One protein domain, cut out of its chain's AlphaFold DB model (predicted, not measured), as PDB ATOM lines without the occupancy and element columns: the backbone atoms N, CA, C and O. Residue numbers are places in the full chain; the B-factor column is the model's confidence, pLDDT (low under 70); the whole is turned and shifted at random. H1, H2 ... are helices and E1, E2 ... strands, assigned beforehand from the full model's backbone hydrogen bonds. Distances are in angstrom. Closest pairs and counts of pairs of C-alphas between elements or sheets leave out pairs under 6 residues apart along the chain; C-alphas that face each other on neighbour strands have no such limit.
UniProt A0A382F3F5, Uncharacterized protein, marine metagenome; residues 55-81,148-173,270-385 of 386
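AT A GLANCE: This is residues 55 to 81, 148 to 173 and 270 to 385 of the 386 residues of an uncharacterized protein of marine metagenome (UniProt A0A382F3F5). One helix, H1, is sandwiched between a strongly twisted four-stranded sheet and a long two-stranded ribbon, E6 and E9; Thr 311 of E5 and Phe 333 of E6 come close where sheet and ribbon meet at one side. The small hairpin E7 and E8 sits by the beginning of H1, short H2 lies far out at the other end of the ribbon, and the tip of a loop, residues 299 to 304, sticks out. The printed part has 169 residues, with two named helices and nine named strands in the order E1 E2 E3 E4 H1 E5 E6 E7 E8 E9 H2; the class is mixed, helices and strands, with under half of the residues in named elements. The four-stranded sheet, order E1 E3 E2 E5, is mixed; the whole is compact, with a radius of gyration of the C-alphas of 17.8 A and spans of 50 by 49 by 29 A.

IN THESE COORDINATES: Find C-alpha 55 at (61.533, 10.549, 5.836), where E1, residues 55 to 58, begins. E2 is residues 70 to 79, 29.2 A long; E3, residues 155 to 165, spans 26.3 A and bends by 73 degrees at residue 159. E4 is residues 171 to 173. Look for H1 from C-alpha 276 at (73.867, 8.854, 18.349) to residue 293, 26.1 A. E5, residues 311 to 318, spans 23.0 A; E6, residues 332 to 341, spans 25.9 A and bends by 53 degrees at residue 335. E7 is residues 352 to 354, E8 residues 357 to 359, and E9 residues 365 to 373, 26.1 A. H2, residues 379 to 383, ends at (40.232, 32.816, 0.255).

HOW THE PARTS SIT: In the sheet, E1 is parallel to E3, with N 56 and O 161 at 2.9 A; E3 is antiparallel to E2, with N 74 and O 162 at 2.8 A; E2 is antiparallel to E5, with N 73 and O 315 at 2.9 A. H1 is on one face, two layers, a helix layer on a sheet, at a height over the sheet of 9.3 A; on the local plane it runs only just across the strands, at 62 degrees to E1. Its closest C-alphas to E6 are those of Ala 293 and Leu 334, 5.8 A, and to E7 those of Lys 280 and Gly 354, 6.2 A. E6 and E9 are antiparallel, with N 338 and O 368 at 2.9 A; in the hairpin E7 and E8, N 354 and O 357 are at 2.8 A. E4 pairs with no named strand. In H1 and H2 every O i to N i+4 pair is within hydrogen-bond range.

THE WHOLE: The C-alphas of Met 67 and Glu 302 are the two farthest apart, 53.5 A. Residues 82 to 147 and 174 to 269 are not printed; the gaps between C-alphas are 17.1 A and 21.9 A. The links E1 to E2, H1 to E5 and E5 to E6 are long. Look for pLDDT under 70 at residues 63 to 64, 66 to 69, 80 to 81, 148 to 154 and 299 to 303.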
ATOM      1  N   ASN A  55      61.873   9.412   4.996       75.75
ATOM      2  CA  ASN A  55      61.533  10.549   5.836       75.75
ATOM      3  C   ASN A  55      62.578  10.754   6.928       75.75
ATOM      4  O   ASN A  55      62.815   9.867   7.748       75.75
ATOM      5  N   LEU A  56      63.219  11.919   6.919       83.00
ATOM      6  CA  LEU A  56      64.119  12.331   7.988       83.00
ATOM      7  C   LEU A  56      63.294  13.056   9.050       83.00
ATOM      8  O   LEU A  56      62.978  14.234   8.887       83.00
ATOM      9  N   SER A  57      62.950  12.348  10.124       86.06
ATOM     10  CA  SER A  57      62.151  12.876  11.229       86.06
ATOM     11  C   SER A  57      63.011  13.324  12.414       86.06
ATOM     12  O   SER A  57      63.966  12.650  12.814       86.06
ATOM     13  N   TYR A  58      62.664  14.465  13.012       85.38
ATOM     14  CA  TYR A  58      63.158  14.840  14.334       85.38
ATOM     15  C   TYR A  58      62.067  15.508  15.193       85.38
ATOM     16  O   TYR A  58      61.531  16.547  14.786       85.38
ATOM     17  N   PRO A  59      61.818  15.022  16.429       86.56
ATOM     18  CA  PRO A  59      62.321  13.776  17.037       86.56
ATOM     19  C   PRO A  59      61.990  12.513  16.221       86.56
ATOM     20  O   PRO A  59      61.139  12.568  15.338       86.56
ATOM     21  N   MET A  60      62.666  11.388  16.495       78.81
ATOM     22  CA  MET A  60      62.577  10.161  15.673       78.81
ATOM     23  C   MET A  60      61.124   9.707  15.411       78.81
ATOM     24  O   MET A  60      60.812   9.262  14.309       78.81
ATOM     25  N   ASP A  61      60.238   9.910  16.390       75.56
ATOM     26  CA  ASP A  61      58.845   9.451  16.369       75.56
ATOM     27  C   ASP A  61      57.825  10.585  16.144       75.56
ATOM     28  O   ASP A  61      56.638  10.393  16.401       75.56
ATOM     29  N   VAL A  62      58.254  11.768  15.675       79.38
ATOM     30  CA  VAL A  62      57.392  12.970  15.576       79.38
ATOM     31  C   VAL A  62      56.139  12.768  14.714       79.38
ATOM     32  O   VAL A  62      55.128  13.423  14.931       79.38
ATOM     33  N   GLU A  63      56.185  11.841  13.759       66.44
ATOM     34  CA  GLU A  63      55.046  11.530  12.887       66.44
ATOM     35  C   GLU A  63      54.077  10.525  13.511       66.44
ATOM     36  O   GLU A  63      52.896  10.503  13.185       66.44
ATOM     37  N   THR A  64      54.583   9.674  14.404       67.75
ATOM     38  CA  THR A  64      53.834   8.558  14.992       67.75
ATOM     39  C   THR A  64      53.345   8.842  16.407       67.75
ATOM     40  O   THR A  64      52.519   8.082  16.909       67.75
ATOM     41  N   ASP A  65      53.857   9.889  17.065       72.31
ATOM     42  CA  ASP A  65      53.484  10.247  18.433       72.31
ATOM     43  C   ASP A  65      52.063  10.850  18.477       72.31
ATOM     44  O   ASP A  65      51.850  11.982  18.029       72.31
ATOM     45  N   PRO A  66      51.074  10.150  19.072       64.44
ATOM     46  CA  PRO A  66      49.706  10.651  19.166       64.44
ATOM     47  C   PRO A  66      49.579  11.889  20.065       64.44
ATOM     48  O   PRO A  66      48.594  12.622  19.962       64.44
ATOM     49  N   MET A  67      50.542  12.120  20.968       64.06
ATOM     50  CA  MET A  67      50.519  13.226  21.932       64.06
ATOM     51  C   MET A  67      51.083  14.529  21.357       64.06
ATOM     52  O   MET A  67      50.652  15.607  21.766       64.06
ATOM     53  N   GLN A  68      52.017  14.445  20.407       66.44
ATOM     54  CA  GLN A  68      52.644  15.590  19.735       66.44
ATOM     55  C   GLN A  68      52.358  15.578  18.234       66.44
ATOM     56  O   GLN A  68      53.244  15.811  17.420       66.44
ATOM     57  N   GLY A  69      51.097  15.348  17.863       69.12
ATOM     58  CA  GLY A  69      50.703  15.175  16.464       69.12
ATOM     59  C   GLY A  69      50.971  16.374  15.544       69.12
ATOM     60  O   GLY A  69      50.754  16.246  14.348       69.12
ATOM     61  N   HIS A  70      51.413  17.531  16.048       85.25
ATOM     62  CA  HIS A  70      51.767  18.681  15.216       85.25
ATOM     63  C   HIS A  70      53.224  18.627  14.750       85.25
ATOM     64  O   HIS A  70      54.155  18.743  15.553       85.25
ATOM     65  N   TYR A  71      53.419  18.575  13.437       88.81
ATOM     66  CA  TYR A  71      54.738  18.628  12.820       88.81
ATOM     67  C   TYR A  71      54.698  19.395  11.498       88.81
ATOM     68  O   TYR A  71      53.638  19.658  10.929       88.81
ATOM     69  N   ILE A  72      55.870  19.812  11.035       90.62
ATOM     70  CA  ILE A  72      56.060  20.503   9.765       90.62
ATOM     71  C   ILE A  72      56.763  19.544   8.817       90.62
ATOM     72  O   ILE A  72      57.832  19.020   9.139       90.62
ATOM     73  N   LEU A  73      56.169  19.349   7.646       90.44
ATOM     74  CA  LEU A  73      56.730  18.535   6.584       90.44
ATOM     75  C   LEU A  73      57.319  19.444   5.505       90.44
ATOM     76  O   LEU A  73      56.620  20.262   4.908       90.44
ATOM     77  N   PHE A  74      58.617  19.293   5.262       92.50
ATOM     78  CA  PHE A  74      59.341  19.994   4.213       92.50
ATOM     79  C   PHE A  74      59.571  19.038   3.046       92.50
ATOM     80  O   PHE A  74      60.298  18.046   3.158       92.50
ATOM     81  N   HIS A  75      58.969  19.368   1.911       91.31
ATOM     82  CA  HIS A  75      59.203  18.700   0.642       91.31
ATOM     83  C   HIS A  75      60.185  19.508  -0.192       91.31
ATOM     84  O   HIS A  75      60.046  20.722  -0.322       91.31
ATOM     85  N   ILE A  76      61.152  18.822  -0.792       91.12
ATOM     86  CA  ILE A  76      62.151  19.440  -1.661       91.12
ATOM     87  C   ILE A  76      61.795  19.124  -3.108       91.12
ATOM     88  O   ILE A  76      61.596  17.965  -3.478       91.12
ATOM     89  N   ASN A  77      61.729  20.162  -3.927       89.31
ATOM     90  CA  ASN A  77      61.416  20.088  -5.342       89.31
ATOM     91  C   ASN A  77      62.656  20.480  -6.149       89.31
ATOM     92  O   ASN A  77      63.020  21.658  -6.216       89.31
ATOM     93  N   GLU A  78      63.276  19.485  -6.782       85.56
ATOM     94  CA  GLU A  78      64.476  19.664  -7.593       85.56
ATOM     95  C   GLU A  78      64.121  20.224  -8.970       85.56
ATOM     96  O   GLU A  78      63.222  19.722  -9.655       85.56
ATOM     97  N   THR A  79      64.844  21.253  -9.412       76.00
ATOM     98  CA  THR A  79      64.651  21.797 -10.760       76.00
ATOM     99  C   THR A  79      65.296  20.877 -11.793       76.00
ATOM    100  O   THR A  79      66.501  20.941 -12.050       76.00
ATOM    101  N   THR A  80      64.499  20.035 -12.459       65.62
ATOM    102  CA  THR A  80      65.049  19.169 -13.504       65.62
ATOM    103  C   THR A  80      65.512  20.005 -14.689       65.62
ATOM    104  O   THR A  80      64.739  20.716 -15.334       65.62
ATOM    105  N   ARG A  81      66.787  19.856 -15.065       59.50
ATOM    106  CA  ARG A  81      67.324  20.367 -16.337       59.50
ATOM    107  C   ARG A  81      66.845  19.506 -17.511       59.50
ATOM    108  O   ARG A  81      67.626  19.116 -18.379       59.50
ATOM    109  N   LEU A 148      55.752  34.071 -13.609       49.91
ATOM    110  CA  LEU A 148      56.415  33.427 -14.758       49.91
ATOM    111  C   LEU A 148      57.458  32.360 -14.360       49.91
ATOM    112  O   LEU A 148      57.898  31.583 -15.206       49.91
ATOM    113  N   TYR A 149      57.863  32.343 -13.088       49.97
ATOM    114  CA  TYR A 149      58.787  31.377 -12.509       49.97
ATOM    115  C   TYR A 149      58.142  29.998 -12.276       49.97
ATOM    116  O   TYR A 149      58.815  28.999 -12.509       49.97
ATOM    117  N   ASN A 150      56.851  29.924 -11.919       49.47
ATOM    118  CA  ASN A 150      56.157  28.642 -11.708       49.47
ATOM    119  C   ASN A 150      55.784  27.939 -13.022       49.47
ATOM    120  O   ASN A 150      55.661  26.721 -13.059       49.47
ATOM    121  N   GLU A 151      55.620  28.681 -14.119       52.41
ATOM    122  CA  GLU A 151      55.133  28.117 -15.387       52.41
ATOM    123  C   GLU A 151      56.250  27.505 -16.261       52.41
ATOM    124  O   GLU A 151      55.970  26.863 -17.273       52.41
ATOM    125  N   LYS A 152      57.533  27.712 -15.923       52.69
ATOM    126  CA  LYS A 152      58.643  27.442 -16.861       52.69
ATOM    127  C   LYS A 152      59.732  26.494 -16.387       52.69
ATOM    128  O   LYS A 152      60.586  26.140 -17.203       52.69
ATOM    129  N   LEU A 153      59.708  26.047 -15.137       55.69
ATOM    130  CA  LEU A 153      60.713  25.123 -14.625       55.69
ATOM    131  C   LEU A 153      60.045  23.786 -14.293       55.69
ATOM    132  O   LEU A 153      59.234  23.738 -13.374       55.69
ATOM    133  N   PRO A 154      60.332  22.702 -15.038       65.81
ATOM    134  CA  PRO A 154      59.859  21.383 -14.653       65.81
ATOM    135  C   PRO A 154      60.582  20.970 -13.367       65.81
ATOM    136  O   PRO A 154      61.742  20.558 -13.402       65.81
ATOM    137  N   THR A 155      59.909  21.102 -12.230       74.00
ATOM    138  CA  THR A 155      60.402  20.617 -10.944       74.00
ATOM    139  C   THR A 155      59.910  19.194 -10.694       74.00
ATOM    140  O   THR A 155      58.815  18.809 -11.113       74.00
ATOM    141  N   THR A 156      60.730  18.378 -10.040       79.44
ATOM    142  CA  THR A 156      60.338  17.049  -9.560       79.44
ATOM    143  C   THR A 156      60.558  16.977  -8.063       79.44
ATOM    144  O   THR A 156      61.647  17.286  -7.586       79.44
ATOM    145  N   ARG A 157      59.534  16.548  -7.323       82.69
ATOM    146  CA  ARG A 157      59.645  16.333  -5.880       82.69
ATOM    147  C   ARG A 157      60.596  15.173  -5.595       82.69
ATOM    148  O   ARG A 157      60.478  14.112  -6.214       82.69
ATOM    149  N   LEU A 158      61.528  15.376  -4.670       82.38
ATOM    150  CA  LEU A 158      62.434  14.330  -4.217       82.38
ATOM    151  C   LEU A 158      61.666  13.241  -3.469       82.38
ATOM    152  O   LEU A 158      60.657  13.495  -2.815       82.38
ATOM    153  N   SER A 159      62.196  12.021  -3.512       76.94
ATOM    154  CA  SER A 159      61.715  10.915  -2.681       76.94
ATOM    155  C   SER A 159      62.154  11.043  -1.221       76.94
ATOM    156  O   SER A 159      62.002  10.094  -0.470       76.94
ATOM    157  N   THR A 160      62.767  12.150  -0.807       79.00
ATOM    158  CA  THR A 160      63.185  12.358   0.580       79.00
ATOM    159  C   THR A 160      62.457  13.574   1.121       79.00
ATOM    160  O   THR A 160      62.556  14.652   0.533       79.00
ATOM    161  N   SER A 161      61.745  13.398   2.231       86.50
ATOM    162  CA  SER A 161      61.076  14.477   2.961       86.50
ATOM    163  C   SER A 161      61.750  14.689   4.312       86.50
ATOM    164  O   SER A 161      62.432  13.798   4.825       86.50
ATOM    165  N   ILE A 162      61.591  15.885   4.873       90.75
ATOM    166  CA  ILE A 162      62.090  16.220   6.207       90.75
ATOM    167  C   ILE A 162      60.891  16.563   7.085       90.75
ATOM    168  O   ILE A 162      60.169  17.512   6.786       90.75
ATOM    169  N   ALA A 163      60.705  15.829   8.177       90.50
ATOM    170  CA  ALA A 163      59.656  16.070   9.158       90.50
ATOM    171  C   ALA A 163      60.262  16.630  10.451       90.50
ATOM    172  O   ALA A 163      61.059  15.971  11.120       90.50
ATOM    173  N   LEU A 164      59.895  17.857  10.818       90.94
ATOM    174  CA  LEU A 164      60.364  18.507  12.044       90.94
ATOM    175  C   LEU A 164      59.201  18.804  12.979       90.94
ATOM    176  O   LEU A 164      58.114  19.166  12.538       90.94
ATOM    177  N   TYR A 165      59.449  18.719  14.281       90.50
ATOM    178  CA  TYR A 165      58.485  19.157  15.289       90.50
ATOM    179  C   TYR A 165      58.070  20.623  15.092       90.50
ATOM    180  O   TYR A 165      58.859  21.453  14.639       90.50
ATOM    181  N   MET A 166      56.837  20.966  15.465       88.44
ATOM    182  CA  MET A 166      56.349  22.338  15.335       88.44
ATOM    183  C   MET A 166      57.068  23.285  16.323       88.44
ATOM    184  O   MET A 166      57.114  23.000  17.522       88.44
ATOM    185  N   PRO A 167      57.629  24.422  15.865       86.50
ATOM    186  CA  PRO A 167      58.253  25.392  16.753       86.50
ATOM    187  C   PRO A 167      57.194  26.071  17.641       86.50
ATOM    188  O   PRO A 167      56.017  26.109  17.283       86.50
ATOM    189  N   PRO A 168      57.590  26.667  18.782       83.56
ATOM    190  CA  PRO A 168      56.648  27.241  19.750       83.56
ATOM    191  C   PRO A 168      55.810  28.397  19.190       83.56
ATOM    192  O   PRO A 168      54.748  28.708  19.719       83.56
ATOM    193  N   SER A 169      56.286  29.052  18.132       80.94
ATOM    194  CA  SER A 169      55.504  30.028  17.384       80.94
ATOM    195  C   SER A 169      55.858  29.945  15.908       80.94
ATOM    196  O   SER A 169      57.020  29.756  15.550       80.94
ATOM    197  N   VAL A 170      54.843  30.107  15.066       79.12
ATOM    198  CA  VAL A 170      54.984  30.275  13.624       79.12
ATOM    199  C   VAL A 170      54.559  31.702  13.319       79.12
ATOM    200  O   VAL A 170      53.418  32.082  13.577       79.12
ATOM    201  N   GLN A 171      55.488  32.512  12.818       79.06
ATOM    202  CA  GLN A 171      55.220  33.906  12.475       79.06
ATOM    203  C   GLN A 171      55.167  34.060  10.961       79.06
ATOM    204  O   GLN A 171      56.055  33.599  10.242       79.06
ATOM    205  N   THR A 172      54.130  34.747  10.496       78.88
ATOM    206  CA  THR A 172      53.918  35.042   9.083       78.88
ATOM    207  C   THR A 172      53.841  36.552   8.895       78.88
ATOM    208  O   THR A 172      53.003  37.205   9.517       78.88
ATOM    209  N   SER A 173      54.703  37.114   8.044       82.31
ATOM    210  CA  SER A 173      54.742  38.558   7.790       82.31
ATOM    211  C   SER A 173      54.175  38.905   6.411       82.31
ATOM    212  O   SER A 173      54.684  38.436   5.389       82.31
ATOM    213  N   VAL A 270      65.449  23.995  17.810       92.44
ATOM    214  CA  VAL A 270      66.498  23.710  18.782       92.44
ATOM    215  C   VAL A 270      66.555  22.201  18.946       92.44
ATOM    216  O   VAL A 270      65.698  21.581  19.570       92.44
ATOM    217  N   PHE A 271      67.596  21.612  18.383       91.44
ATOM    218  CA  PHE A 271      67.870  20.192  18.457       91.44
ATOM    219  C   PHE A 271      68.678  19.874  19.714       91.44
ATOM    220  O   PHE A 271      69.661  20.551  20.023       91.44
ATOM    221  N   MET A 272      68.266  18.826  20.422       91.38
ATOM    222  CA  MET A 272      68.908  18.294  21.626       91.38
ATOM    223  C   MET A 272      68.941  16.761  21.519       91.38
ATOM    224  O   MET A 272      68.107  16.094  22.140       91.38
ATOM    225  N   PRO A 273      69.833  16.198  20.680       90.19
ATOM    226  CA  PRO A 273      69.884  14.757  20.461       90.19
ATOM    227  C   PRO A 273      70.174  14.011  21.763       90.19
ATOM    228  O   PRO A 273      71.054  14.389  22.535       90.19
ATOM    229  N   LYS A 274      69.448  12.918  21.993       87.19
ATOM    230  CA  LYS A 274      69.663  12.012  23.130       87.19
ATOM    231  C   LYS A 274      70.422  10.759  22.714       87.19
ATOM    232  O   LYS A 274      71.066  10.127  23.549       87.19
ATOM    233  N   SER A 275      70.351  10.401  21.434       86.94
ATOM    234  CA  SER A 275      71.018   9.231  20.866       86.94
ATOM    235  C   SER A 275      71.970   9.595  19.729       86.94
ATOM    236  O   SER A 275      71.809  10.603  19.045       86.94
ATOM    237  N   GLU A 276      72.947   8.722  19.483       85.25
ATOM    238  CA  GLU A 276      73.867   8.854  18.349       85.25
ATOM    239  C   GLU A 276      73.122   8.850  17.003       85.25
ATOM    240  O   GLU A 276      73.479   9.595  16.091       85.25
ATOM    241  N   LYS A 277      72.057   8.043  16.889       85.94
ATOM    242  CA  LYS A 277      71.213   7.981  15.690       85.94
ATOM    243  C   LYS A 277      70.558   9.335  15.415       85.94
ATOM    244  O   LYS A 277      70.654   9.823  14.297       85.94
ATOM    245  N   GLU A 278      69.987   9.978  16.434       87.88
ATOM    246  CA  GLU A 278      69.407  11.322  16.303       87.88
ATOM    247  C   GLU A 278      70.452  12.368  15.916       87.88
ATOM    248  O   GLU A 278      70.171  13.208  15.066       87.88
ATOM    249  N   SER A 279      71.665  12.309  16.482       88.12
ATOM    250  CA  SER A 279      72.750  13.214  16.082       88.12
ATOM    251  C   SER A 279      73.067  13.102  14.588       88.12
ATOM    252  O   SER A 279      73.199  14.128  13.921       88.12
ATOM    253  N   LYS A 280      73.131  11.876  14.047       88.56
ATOM    254  CA  LYS A 280      73.353  11.640  12.610       88.56
ATOM    255  C   LYS A 280      72.176  12.127  11.766       88.56
ATOM    256  O   LYS A 280      72.394  12.752  10.733       88.56
ATOM    257  N   THR A 281      70.939  11.905  12.214       89.88
ATOM    258  CA  THR A 281      69.742  12.411  11.524       89.88
ATOM    259  C   THR A 281      69.726  13.941  11.477       89.88
ATOM    260  O   THR A 281      69.494  14.511  10.416       89.88
ATOM    261  N   ILE A 282      70.038  14.630  12.582       91.06
ATOM    262  CA  ILE A 282      70.121  16.102  12.614       91.06
ATOM    263  C   ILE A 282      71.197  16.610  11.648       91.06
ATOM    264  O   ILE A 282      70.960  17.571  10.916       91.06
ATOM    265  N   GLU A 283      72.368  15.969  11.618       90.19
ATOM    266  CA  GLU A 283      73.437  16.318  10.674       90.19
ATOM    267  C   GLU A 283      72.956  16.185   9.221       90.19
ATOM    268  O   GLU A 283      73.152  17.103   8.421       90.19
ATOM    269  N   GLN A 284      72.263  15.089   8.896       90.56
ATOM    270  CA  GLN A 284      71.683  14.859   7.571       90.56
ATOM    271  C   GLN A 284      70.621  15.901   7.210       90.56
ATOM    272  O   GLN A 284      70.643  16.418   6.096       90.56
ATOM    273  N   ILE A 285      69.733  16.253   8.141       92.50
ATOM    274  CA  ILE A 285      68.703  17.284   7.951       92.50
ATOM    275  C   ILE A 285      69.351  18.636   7.632       92.50
ATOM    276  O   ILE A 285      69.009  19.277   6.638       92.50
ATOM    277  N   ILE A 286      70.318  19.063   8.450       92.31
ATOM    278  CA  ILE A 286      71.021  20.337   8.256       92.31
ATOM    279  C   ILE A 286      71.767  20.335   6.919       92.31
ATOM    280  O   ILE A 286      71.748  21.335   6.199       92.31
ATOM    281  N   HIS A 287      72.421  19.223   6.579       92.31
ATOM    282  CA  HIS A 287      73.100  19.072   5.299       92.31
ATOM    283  C   HIS A 287      72.123  19.177   4.125       92.31
ATOM    284  O   HIS A 287      72.420  19.879   3.164       92.31
ATOM    285  N   MET A 288      70.953  18.543   4.211       91.06
ATOM    286  CA  MET A 288      69.938  18.558   3.158       91.06
ATOM    287  C   MET A 288      69.441  19.979   2.871       91.06
ATOM    288  O   MET A 288      69.441  20.408   1.718       91.06
ATOM    289  N   PHE A 289      69.104  20.750   3.912       93.69
ATOM    290  CA  PHE A 289      68.705  22.151   3.741       93.69
ATOM    291  C   PHE A 289      69.817  22.997   3.116       93.69
ATOM    292  O   PHE A 289      69.550  23.771   2.202       93.69
ATOM    293  N   LYS A 290      71.067  22.831   3.569       92.56
ATOM    294  CA  LYS A 290      72.217  23.551   2.999       92.56
ATOM    295  C   LYS A 290      72.440  23.188   1.534       92.56
ATOM    296  O   LYS A 290      72.609  24.075   0.707       92.56
ATOM    297  N   PHE A 291      72.429  21.898   1.218       91.12
ATOM    298  CA  PHE A 291      72.703  21.397  -0.123       91.12
ATOM    299  C   PHE A 291      71.679  21.914  -1.139       91.12
ATOM    300  O   PHE A 291      72.070  22.446  -2.170       91.12
ATOM    301  N   HIS A 292      70.387  21.841  -0.813       90.94
ATOM    302  CA  HIS A 292      69.315  22.248  -1.726       90.94
ATOM    303  C   HIS A 292      69.064  23.764  -1.775       90.94
ATOM    304  O   HIS A 292      68.477  24.263  -2.734       90.94
ATOM    305  N   ALA A 293      69.532  24.525  -0.780       89.94
ATOM    306  CA  ALA A 293      69.483  25.988  -0.822       89.94
ATOM    307  C   ALA A 293      70.575  26.612  -1.701       89.94
ATOM    308  O   ALA A 293      70.427  27.751  -2.152       89.94
ATOM    309  N   HIS A 294      71.681  25.902  -1.931       89.56
ATOM    310  CA  HIS A 294      72.800  26.427  -2.703       89.56
ATOM    311  C   HIS A 294      72.722  26.025  -4.182       89.56
ATOM    312  O   HIS A 294      72.371  24.893  -4.510       89.56
ATOM    313  N   PRO A 295      73.067  26.942  -5.102       88.69
ATOM    314  CA  PRO A 295      73.119  26.623  -6.516       88.69
ATOM    315  C   PRO A 295      74.399  25.854  -6.871       88.69
ATOM    316  O   PRO A 295      75.438  26.000  -6.228       88.69
ATOM    317  N   ASN A 296      74.346  25.104  -7.970       84.38
ATOM    318  CA  ASN A 296      75.504  24.464  -8.584       84.38
ATOM    319  C   ASN A 296      76.043  25.320  -9.733       84.38
ATOM    320  O   ASN A 296      75.278  25.964 -10.453       84.38
ATOM    321  N   TYR A 297      77.352  25.291  -9.964       82.69
ATOM    322  CA  TYR A 297      77.921  25.893 -11.169       82.69
ATOM    323  C   TYR A 297      77.532  25.082 -12.413       82.69
ATOM    324  O   TYR A 297      77.377  23.859 -12.369       82.69
ATOM    325  N   VAL A 298      77.320  25.775 -13.531       79.50
ATOM    326  CA  VAL A 298      77.120  25.135 -14.833       79.50
ATOM    327  C   VAL A 298      78.491  24.961 -15.490       79.50
ATOM    328  O   VAL A 298      79.181  25.948 -15.751       79.50
ATOM    329  N   ASP A 299      78.875  23.705 -15.734       66.88
ATOM    330  CA  ASP A 299      80.149  23.287 -16.339       66.88
ATOM    331  C   ASP A 299      80.265  23.724 -17.811       66.88
ATOM    332  O   ASP A 299      80.149  22.899 -18.709       66.88
ATOM    333  N   ASP A 300      80.424  25.025 -18.079       59.56
ATOM    334  CA  ASP A 300      80.916  25.513 -19.384       59.56
ATOM    335  C   ASP A 300      81.338  26.997 -19.406       59.56
ATOM    336  O   ASP A 300      81.697  27.546 -20.445       59.56
ATOM    337  N   THR A 301      81.241  27.737 -18.297       57.47
ATOM    338  CA  THR A 301      81.520  29.184 -18.329       57.47
ATOM    339  C   THR A 301      82.125  29.648 -17.016       57.47
ATOM    340  O   THR A 301      81.359  29.967 -16.122       57.47
ATOM    341  N   GLU A 302      83.462  29.680 -16.898       64.44
ATOM    342  CA  GLU A 302      84.286  30.383 -15.877       64.44
ATOM    343  C   GLU A 302      83.584  30.800 -14.550       64.44
ATOM    344  O   GLU A 302      83.676  31.953 -14.132       64.44
ATOM    345  N   GLY A 303      82.810  29.921 -13.904       63.41
ATOM    346  CA  GLY A 303      81.984  30.265 -12.736       63.41
ATOM    347  C   GLY A 303      80.918  31.366 -12.932       63.41
ATOM    348  O   GLY A 303      80.367  31.854 -11.950       63.41
ATOM    349  N   ARG A 304      80.599  31.785 -14.166       72.88
ATOM    350  CA  ARG A 304      79.687  32.919 -14.443       72.88
ATOM    351  C   ARG A 304      78.209  32.538 -14.482       72.88
ATOM    352  O   ARG A 304      77.358  33.424 -14.494       72.88
ATOM    353  N   GLN A 305      77.896  31.246 -14.547       75.94
ATOM    354  CA  GLN A 305      76.522  30.748 -14.585       75.94
ATOM    355  C   GLN A 305      76.299  29.729 -13.469       75.94
ATOM    356  O   GLN A 305      77.005  28.726 -13.364       75.94
ATOM    357  N   MET A 306      75.295  30.006 -12.642       83.88
ATOM    358  CA  MET A 306      74.834  29.153 -11.552       83.88
ATOM    359  C   MET A 306      73.442  28.619 -11.883       83.88
ATOM    360  O   MET A 306      72.664  29.273 -12.583       83.88
ATOM    361  N   THR A 307      73.113  27.432 -11.385       84.38
ATOM    362  CA  THR A 307      71.745  26.931 -11.449       84.38
ATOM    363  C   THR A 307      70.827  27.700 -10.527       84.38
ATOM    364  O   THR A 307      71.251  28.336  -9.571       84.38
ATOM    365  N   ILE A 308      69.537  27.595 -10.805       84.81
ATOM    366  CA  ILE A 308      68.513  28.004  -9.857       84.81
ATOM    367  C   ILE A 308      68.549  26.992  -8.695       84.81
ATOM    368  O   ILE A 308      68.631  25.792  -8.981       84.81
ATOM    369  N   PRO A 309      68.561  27.446  -7.429       88.81
ATOM    370  CA  PRO A 309      68.400  26.572  -6.270       88.81
ATOM    371  C   PRO A 309      67.077  25.809  -6.300       88.81
ATOM    372  O   PRO A 309      66.150  26.170  -7.031       88.81
ATOM    373  N   ASP A 310      66.970  24.782  -5.469       91.00
ATOM    374  CA  ASP A 310      65.742  24.007  -5.376       91.00
ATOM    375  C   ASP A 310      64.665  24.753  -4.582       91.00
ATOM    376  O   ASP A 310      64.925  25.694  -3.825       91.00
ATOM    377  N   THR A 311      63.418  24.349  -4.808       91.00
ATOM    378  CA  THR A 311      62.244  24.952  -4.164       91.00
ATOM    379  C   THR A 311      61.716  24.044  -3.064       91.00
ATOM    380  O   THR A 311      61.939  22.835  -3.086       91.00
ATOM    381  N   PHE A 312      61.013  24.627  -2.099       92.69
ATOM    382  CA  PHE A 312      60.470  23.921  -0.948       92.69
ATOM    383  C   PHE A 312      58.955  24.109  -0.879       92.69
ATOM    384  O   PHE A 312      58.466  25.238  -0.996       92.69
ATOM    385  N   ASP A 313      58.229  23.020  -0.643       91.69
ATOM    386  CA  ASP A 313      56.828  23.068  -0.221       91.69
ATOM    387  C   ASP A 313      56.761  22.705   1.263       91.69
ATOM    388  O   ASP A 313      57.391  21.738   1.702       91.69
ATOM    389  N   ILE A 314      56.026  23.502   2.034       91.69
ATOM    390  CA  ILE A 314      55.969  23.400   3.492       91.69
ATOM    391  C   ILE A 314      54.523  23.161   3.893       91.69
ATOM    392  O   ILE A 314      53.674  24.028   3.686       91.69
ATOM    393  N   ASP A 315      54.268  22.008   4.502       90.31
ATOM    394  CA  ASP A 315      52.937  21.603   4.936       90.31
ATOM    395  C   ASP A 315      52.892  21.474   6.462       90.31
ATOM    396  O   ASP A 315      53.738  20.822   7.081       90.31
ATOM    397  N   TYR A 316      51.884  22.095   7.079       90.31
ATOM    398  CA  TYR A 316      51.586  21.902   8.496       90.31
ATOM    399  C   TYR A 316      50.725  20.660   8.663       90.31
ATOM    400  O   TYR A 316      49.587  20.615   8.191       90.31
ATOM    401  N   MET A 317      51.247  19.669   9.371       86.44
ATOM    402  CA  MET A 317      50.571  18.404   9.604       86.44
ATOM    403  C   MET A 317      50.044  18.341  11.037       86.44
ATOM    404  O   MET A 317      50.643  18.867  11.980       86.44
ATOM    405  N   TYR A 318      48.885  17.715  11.186       85.06
ATOM    406  CA  TYR A 318      48.362  17.239  12.451       85.06
ATOM    407  C   TYR A 318      47.980  15.770  12.294       85.06
ATOM    408  O   TYR A 318      47.002  15.448  11.608       85.06
ATOM    409  N   GLN A 319      48.756  14.895  12.934       80.31
ATOM    410  CA  GLN A 319      48.666  13.446  12.762       80.31
ATOM    411  C   GLN A 319      48.778  13.115  11.261       80.31
ATOM    412  O   GLN A 319      49.648  13.651  10.582       80.31
ATOM    413  N   ASP A 320      47.856  12.332  10.708       77.38
ATOM    414  CA  ASP A 320      47.876  11.936   9.294       77.38
ATOM    415  C   ASP A 320      47.235  12.967   8.341       77.38
ATOM    416  O   ASP A 320      47.044  12.694   7.152       77.38
ATOM    417  N   SER A 321      46.845  14.145   8.841       81.25
ATOM    418  CA  SER A 321      46.061  15.129   8.084       81.25
ATOM    419  C   SER A 321      46.706  16.512   8.047       81.25
ATOM    420  O   SER A 321      47.381  16.930   8.984       81.25
ATOM    421  N   VAL A 322      46.476  17.258   6.965       82.00
ATOM    422  CA  VAL A 322      46.936  18.649   6.856       82.00
ATOM    423  C   VAL A 322      46.114  19.534   7.792       82.00
ATOM    424  O   VAL A 322      44.879  19.508   7.772       82.00
ATOM    425  N   ASN A 323      46.794  20.352   8.592       81.69
ATOM    426  CA  ASN A 323      46.146  21.290   9.494       81.69
ATOM    427  C   ASN A 323      45.652  22.529   8.731       81.69
ATOM    428  O   ASN A 323      46.417  23.443   8.432       81.69
ATOM    429  N   ASN A 324      44.346  22.582   8.470       82.25
ATOM    430  CA  ASN A 324      43.707  23.694   7.758       82.25
ATOM    431  C   ASN A 324      43.478  24.954   8.616       82.25
ATOM    432  O   ASN A 324      43.042  25.967   8.078       82.25
ATOM    433  N   PHE A 325      43.729  24.910   9.931       82.75
ATOM    434  CA  PHE A 325      43.599  26.083  10.809       82.75
ATOM    435  C   PHE A 325      44.834  26.992  10.788       82.75
ATOM    436  O   PHE A 325      44.806  28.080  11.362       82.75
ATOM    437  N   ILE A 326      45.912  26.550  10.141       84.19
ATOM    438  CA  ILE A 326      47.131  27.328   9.938       84.19
ATOM    439  C   ILE A 326      47.171  27.757   8.472       84.19
ATOM    440  O   ILE A 326      46.671  27.058   7.589       84.19
ATOM    441  N   ASN A 327      47.741  28.931   8.211       82.69
ATOM    442  CA  ASN A 327      47.913  29.438   6.857       82.69
ATOM    443  C   ASN A 327      48.709  28.454   5.995       82.69
ATOM    444  O   ASN A 327      49.716  27.897   6.433       82.69
ATOM    445  N   LYS A 328      48.283  28.280   4.747       86.44
ATOM    446  CA  LYS A 328      49.011  27.463   3.781       86.44
ATOM    447  C   LYS A 328      50.181  28.256   3.216       86.44
ATOM    448  O   LYS A 328      50.121  29.476   3.032       86.44
ATOM    449  N   ILE A 329      51.265  27.548   2.943       88.44
ATOM    450  CA  ILE A 329      52.467  28.128   2.360       88.44
ATOM    451  C   ILE A 329      52.535  27.671   0.909       88.44
ATOM    452  O   ILE A 329      52.429  26.484   0.612       88.44
ATOM    453  N   SER A 330      52.658  28.627  -0.007       88.19
ATOM    454  CA  SER A 330      52.924  28.315  -1.413       88.19
ATOM    455  C   SER A 330      54.400  27.959  -1.596       88.19
ATOM    456  O   SER A 330      55.230  28.246  -0.732       88.19
ATOM    457  N   THR A 331      54.754  27.371  -2.738       90.00
ATOM    458  CA  THR A 331      56.140  27.011  -3.057       90.00
ATOM    459  C   THR A 331      57.086  28.190  -2.808       90.00
ATOM    460  O   THR A 331      56.858  29.326  -3.252       90.00
ATOM    461  N   CYS A 332      58.151  27.921  -2.060       91.31
ATOM    462  CA  CYS A 332      59.036  28.939  -1.515       91.31
ATOM    463  C   CYS A 332      60.513  28.606  -1.748       91.31
ATOM    464  O   CYS A 332      60.897  27.458  -1.970       91.31
ATOM    465  N   PHE A 333      61.349  29.641  -1.701       92.44
ATOM    466  CA  PHE A 333      62.801  29.506  -1.676       92.44
ATOM    467  C   PHE A 333      63.320  29.681  -0.256       92.44
ATOM    468  O   PHE A 333      62.826  30.521   0.502       92.44
ATOM    469  N   LEU A 334      64.364  28.928   0.078       92.94
ATOM    470  CA  LEU A 334      65.112  29.110   1.312       92.94
ATOM    471  C   LEU A 334      66.078  30.287   1.134       92.94
ATOM    472  O   LEU A 334      67.021  30.221   0.351       92.94
ATOM    473  N   LYS A 335      65.793  31.396   1.821       92.69
ATOM    474  CA  LYS A 335      66.523  32.664   1.702       92.69
ATOM    475  C   LYS A 335      67.718  32.736   2.644       92.69
ATOM    476  O   LYS A 335      68.758  33.255   2.255       92.69
ATOM    477  N   ASP A 336      67.542  32.271   3.876       94.25
ATOM    478  CA  ASP A 336      68.570  32.338   4.913       94.25
ATOM    479  C   ASP A 336      68.572  31.068   5.766       94.25
ATOM    480  O   ASP A 336      67.509  30.553   6.130       94.25
ATOM    481  N   ILE A 337      69.774  30.578   6.073       94.12
ATOM    482  CA  ILE A 337      70.019  29.423   6.938       94.12
ATOM    483  C   ILE A 337      71.053  29.835   7.978       94.12
ATOM    484  O   ILE A 337      72.222  30.043   7.654       94.12
ATOM    485  N   SER A 338      70.647  29.855   9.242       94.38
ATOM    486  CA  SER A 338      71.544  30.096  10.367       94.38
ATOM    487  C   SER A 338      71.627  28.852  11.242       94.38
ATOM    488  O   SER A 338      70.613  28.357  11.732       94.38
ATOM    489  N   VAL A 339      72.841  28.324  11.418       93.44
ATOM    490  CA  VAL A 339      73.113  27.160  12.270       93.44
ATOM    491  C   VAL A 339      74.058  27.573  13.387       93.44
ATOM    492  O   VAL A 339      75.206  27.929  13.127       93.44
ATOM    493  N   ALA A 340      73.592  27.480  14.626       92.94
ATOM    494  CA  ALA A 340      74.397  27.694  15.818       92.94
ATOM    495  C   ALA A 340      74.653  26.352  16.510       92.94
ATOM    496  O   ALA A 340      73.720  25.683  16.958       92.94
ATOM    497  N   TYR A 341      75.920  25.958  16.606       90.44
ATOM    498  CA  TYR A 341      76.331  24.765  17.343       90.44
ATOM    499  C   TYR A 341      76.682  25.140  18.784       90.44
ATOM    500  O   TYR A 341      77.514  26.013  19.023       90.44
ATOM    501  N   GLY A 342      76.071  24.455  19.745       85.12
ATOM    502  CA  GLY A 342      76.173  24.776  21.164       85.12
ATOM    503  C   GLY A 342      75.086  25.739  21.651       85.12
ATOM    504  O   GLY A 342      74.235  26.214  20.899       85.12
ATOM    505  N   GLY A 343      75.091  25.976  22.961       79.50
ATOM    506  CA  GLY A 343      74.238  26.957  23.631       79.50
ATOM    507  C   GLY A 343      75.079  27.804  24.580       79.50
ATOM    508  O   GLY A 343      76.088  28.359  24.168       79.50
ATOM    509  N   ASP A 344      74.703  27.837  25.859       78.50
ATOM    510  CA  ASP A 344      75.422  28.585  26.905       78.50
ATOM    511  C   ASP A 344      76.868  28.090  27.121       78.50
ATOM    512  O   ASP A 344      77.793  28.860  27.368       78.50
ATOM    513  N   ARG A 345      77.095  26.780  26.960       81.31
ATOM    514  CA  ARG A 345      78.431  26.174  26.928       81.31
ATOM    515  C   ARG A 345      78.526  25.173  25.792       81.31
ATOM    516  O   ARG A 345      77.597  24.395  25.559       81.31
ATOM    517  N   PHE A 346      79.667  25.164  25.112       85.81
ATOM    518  CA  PHE A 346      79.958  24.145  24.117       85.81
ATOM    519  C   PHE A 346      80.222  22.814  24.825       85.81
ATOM    520  O   PHE A 346      81.213  22.652  25.535       85.81
ATOM    521  N   THR A 347      79.302  21.869  24.655       84.69
ATOM    522  CA  THR A 347      79.449  20.489  25.117       84.69
ATOM    523  C   THR A 347      79.127  19.561  23.957       84.69
ATOM    524  O   THR A 347      78.267  19.863  23.125       84.69
ATOM    525  N   ALA A 348      79.842  18.445  23.881       85.19
ATOM    526  CA  ALA A 348      79.702  17.475  22.808       85.19
ATOM    527  C   ALA A 348      79.577  16.064  23.385       85.19
ATOM    528  O   ALA A 348      80.074  15.777  24.478       85.19
ATOM    529  N   HIS A 349      78.889  15.191  22.657       84.69
ATOM    530  CA  HIS A 349      78.787  13.777  22.997       84.69
ATOM    531  C   HIS A 349      80.085  13.033  22.665       84.69
ATOM    532  O   HIS A 349      81.063  13.607  22.186       84.69
ATOM    533  N   ARG A 350      80.102  11.719  22.925       82.88
ATOM    534  CA  ARG A 350      81.232  10.872  22.535       82.88
ATOM    535  C   ARG A 350      81.465  10.970  21.019       82.88
ATOM    536  O   ARG A 350      80.484  11.033  20.276       82.88
ATOM    537  N   PRO A 351      82.732  10.970  20.563       82.25
ATOM    538  CA  PRO A 351      83.040  10.973  19.144       82.25
ATOM    539  C   PRO A 351      82.336   9.833  18.412       82.25
ATOM    540  O   PRO A 351      82.379   8.686  18.857       82.25
ATOM    541  N   THR A 352      81.718  10.161  17.285       81.94
ATOM    542  CA  THR A 352      81.112   9.208  16.355       81.94
ATOM    543  C   THR A 352      81.550   9.532  14.921       81.94
ATOM    544  O   THR A 352      82.243  10.518  14.661       81.94
ATOM    545  N   GLU A 353      81.190   8.661  13.987       80.75
ATOM    546  CA  GLU A 353      81.314   8.888  12.552       80.75
ATOM    547  C   GLU A 353      80.073   9.643  12.057       80.75
ATOM    548  O   GLU A 353      78.959   9.114  12.096       80.75
ATOM    549  N   GLY A 354      80.275  10.888  11.629       78.69
ATOM    550  CA  GLY A 354      79.282  11.722  10.957       78.69
ATOM    551  C   GLY A 354      79.445  11.702   9.437       78.69
ATOM    552  O   GLY A 354      80.332  11.044   8.889       78.69
ATOM    553  N   LEU A 355      78.599  12.464   8.748       74.62
ATOM    554  CA  LEU A 355      78.607  12.595   7.286       74.62
ATOM    555  C   LEU A 355      79.922  13.207   6.771       74.62
ATOM    556  O   LEU A 355      80.393  12.858   5.690       74.62
ATOM    557  N   GLN A 356      80.519  14.111   7.550       74.69
ATOM    558  CA  GLN A 356      81.723  14.863   7.174       74.69
ATOM    559  C   GLN A 356      83.026  14.307   7.776       74.69
ATOM    560  O   GLN A 356      84.091  14.893   7.585       74.69
ATOM    561  N   GLY A 357      82.966  13.184   8.499       81.38
ATOM    562  CA  GLY A 357      84.129  12.541   9.116       81.38
ATOM    563  C   GLY A 357      83.901  12.138  10.572       81.38
ATOM    564  O   GLY A 357      82.771  12.048  11.043       81.38
ATOM    565  N   LYS A 358      84.990  11.869  11.303       80.62
ATOM    566  CA  LYS A 358      84.928  11.490  12.725       80.62
ATOM    567  C   LYS A 358      84.969  12.733  13.607       80.62
ATOM    568  O   LYS A 358      85.903  13.524  13.503       80.62
ATOM    569  N   GLY A 359      83.995  12.883  14.500       82.06
ATOM    570  CA  GLY A 359      83.897  14.048  15.376       82.06
ATOM    571  C   GLY A 359      82.914  13.857  16.524       82.06
ATOM    572  O   GLY A 359      82.109  12.929  16.535       82.06
ATOM    573  N   ALA A 360      83.003  14.730  17.524       84.00
ATOM    574  CA  ALA A 360      82.078  14.759  18.651       84.00
ATOM    575  C   ALA A 360      80.871  15.646  18.299       84.00
ATOM    576  O   ALA A 360      81.055  16.855  18.132       84.00
ATOM    577  N   PRO A 361      79.649  15.092  18.164       86.19
ATOM    578  CA  PRO A 361      78.488  15.891  17.808       86.19
ATOM    579  C   PRO A 361      78.079  16.774  18.999       86.19
ATOM    580  O   PRO A 361      78.120  16.313  20.147       86.19
ATOM    581  N   PRO A 362      77.695  18.039  18.762       87.56
ATOM    582  CA  PRO A 362      77.278  18.945  19.825       87.56
ATOM    583  C   PRO A 362      75.984  18.461  20.488       87.56
ATOM    584  O   PRO A 362      75.100  17.909  19.834       87.56
ATOM    585  N   THR A 363      75.850  18.717  21.790       88.94
ATOM    586  CA  THR A 363      74.657  18.345  22.578       88.94
ATOM    587  C   THR A 363      73.434  19.206  22.272       88.94
ATOM    588  O   THR A 363      72.302  18.819  22.555       88.94
ATOM    589  N   ARG A 364      73.655  20.393  21.700       91.31
ATOM    590  CA  ARG A 364      72.613  21.338  21.309       91.31
ATOM    591  C   ARG A 364      72.982  21.988  19.985       91.31
ATOM    592  O   ARG A 364      74.099  22.472  19.836       91.31
ATOM    593  N   THR A 365      72.038  22.038  19.054       92.25
ATOM    594  CA  THR A 365      72.183  22.768  17.785       92.25
ATOM    595  C   THR A 365      70.922  23.572  17.536       92.25
ATOM    596  O   THR A 365      69.829  23.024  17.618       92.25
ATOM    597  N   SER A 366      71.051  24.860  17.239       93.19
ATOM    598  CA  SER A 366      69.917  25.714  16.883       93.19
ATOM    599  C   SER A 366      69.955  25.999  15.385       93.19
ATOM    600  O   SER A 366      71.000  26.376  14.859       93.19
ATOM    601  N   LEU A 367      68.834  25.795  14.703       93.38
ATOM    602  CA  LEU A 367      68.662  25.995  13.271       93.38
ATOM    603  C   LEU A 367      67.547  27.011  13.049       93.38
ATOM    604  O   LEU A 367      66.408  26.770  13.438       93.38
ATOM    605  N   THR A 368      67.866  28.111  12.381       94.38
ATOM    606  CA  THR A 368      66.886  29.105  11.948       94.38
ATOM    607  C   THR A 368      66.835  29.116  10.427       94.38
ATOM    608  O   THR A 368      67.862  29.289   9.771       94.38
ATOM    609  N   LEU A 369      65.641  28.916   9.874       93.50
ATOM    610  CA  LEU A 369      65.371  28.878   8.440       93.50
ATOM    611  C   LEU A 369      64.418  30.013   8.079       93.50
ATOM    612  O   LEU A 369      63.347  30.130   8.673       93.50
ATOM    613  N   THR A 370      64.786  30.819   7.085       94.19
ATOM    614  CA  THR A 370      63.917  31.876   6.557       94.19
ATOM    615  C   THR A 370      63.531  31.568   5.122       94.19
ATOM    616  O   THR A 370      64.387  31.533   4.240       94.19
ATOM    617  N   PHE A 371      62.237  31.395   4.874       93.62
ATOM    618  CA  PHE A 371      61.681  31.103   3.559       93.62
ATOM    619  C   PHE A 371      60.970  32.317   2.979       93.62
ATOM    620  O   PHE A 371      60.346  33.089   3.707       93.62
ATOM    621  N   GLN A 372      61.030  32.468   1.660       92.38
ATOM    622  CA  GLN A 372      60.304  33.497   0.926       92.38
ATOM    623  C   GLN A 372      59.482  32.856  -0.192       92.38
ATOM    624  O   GLN A 372      60.014  32.118  -1.021       92.38
ATOM    625  N   GLU A 373      58.183  33.148  -0.220       91.12
ATOM    626  CA  GLU A 373      57.264  32.633  -1.238       91.12
ATOM    627  C   GLU A 373      57.642  33.100  -2.647       91.12
ATOM    628  O   GLU A 373      58.133  34.214  -2.840       91.12
ATOM    629  N   MET A 374      57.397  32.259  -3.654       87.31
ATOM    630  CA  MET A 374      57.637  32.622  -5.054       87.31
ATOM    631  C   MET A 374      56.546  33.522  -5.639       87.31
ATOM    632  O   MET A 374      56.817  34.359  -6.508       87.31
ATOM    633  N   GLU A 375      55.309  33.330  -5.192       83.94
ATOM    634  CA  GLU A 375      54.128  34.026  -5.690       83.94
ATOM    635  C   GLU A 375      53.728  35.161  -4.748       83.94
ATOM    636  O   GLU A 375      53.938  35.102  -3.538       83.94
ATOM    637  N   ILE A 376      53.166  36.227  -5.316       84.06
ATOM    638  CA  ILE A 376      52.535  37.273  -4.517       84.06
ATOM    639  C   ILE A 376      51.148  36.811  -4.094       84.06
ATOM    640  O   ILE A 376      50.416  36.191  -4.867       84.06
ATOM    641  N   LEU A 377      50.764  37.149  -2.871       82.38
ATOM    642  CA  LEU A 377      49.464  36.757  -2.376       82.38
ATOM    643  C   LEU A 377      48.386  37.685  -2.941       82.38
ATOM    644  O   LEU A 377      48.467  38.909  -2.833       82.38
ATOM    645  N   THR A 378      47.375  37.091  -3.569       83.12
ATOM    646  CA  THR A 378      46.191  37.805  -4.053       83.12
ATOM    647  C   THR A 378      44.997  37.468  -3.176       83.12
ATOM    648  O   THR A 378      44.974  36.434  -2.513       83.12
ATOM    649  N   ARG A 379      43.956  38.305  -3.217       82.31
ATOM    650  CA  ARG A 379      42.722  38.068  -2.454       82.31
ATOM    651  C   ARG A 379      42.102  36.687  -2.721       82.31
ATOM    652  O   ARG A 379      41.555  36.101  -1.802       82.31
ATOM    653  N   GLN A 380      42.219  36.173  -3.949       82.75
ATOM    654  CA  GLN A 380      41.733  34.836  -4.317       82.75
ATOM    655  C   GLN A 380      42.501  33.732  -3.581       82.75
ATOM    656  O   GLN A 380      41.892  32.831  -3.023       82.75
ATOM    657  N   ARG A 381      43.831  33.841  -3.503       79.81
ATOM    658  CA  ARG A 381      44.664  32.867  -2.784       79.81
ATOM    659  C   ARG A 381      44.430  32.890  -1.273       79.81
ATOM    660  O   ARG A 381      44.443  31.833  -0.655       79.81
ATOM    661  N   ILE A 382      44.160  34.064  -0.701       83.81
ATOM    662  CA  ILE A 382      43.798  34.186   0.723       83.81
ATOM    663  C   ILE A 382      42.497  33.433   1.016       83.81
ATOM    664  O   ILE A 382      42.402  32.743   2.026       83.81
ATOM    665  N   ASP A 383      41.511  33.526   0.119       84.38
ATOM    666  CA  ASP A 383      40.232  32.816   0.255       84.38
ATOM    667  C   ASP A 383      40.406  31.283   0.197       84.38
ATOM    668  O   ASP A 383      39.722  30.537   0.891       84.38
ATOM    669  N   GLU A 384      41.398  30.802  -0.559       82.62
ATOM    670  CA  GLU A 384      41.799  29.385  -0.611       82.62
ATOM    671  C   GLU A 384      42.580  28.910   0.642       82.62
ATOM    672  O   GLU A 384      42.865  27.711   0.803       82.62
ATOM    673  N   GLY A 385      42.909  29.839   1.546       74.06
ATOM    674  CA  GLY A 385      43.611  29.597   2.806       74.06
ATOM    675  C   GLY A 385      45.133  29.748   2.740       74.06
ATOM    676  O   GLY A 385      45.809  29.268   3.651       74.06
TER     677      GLY A 385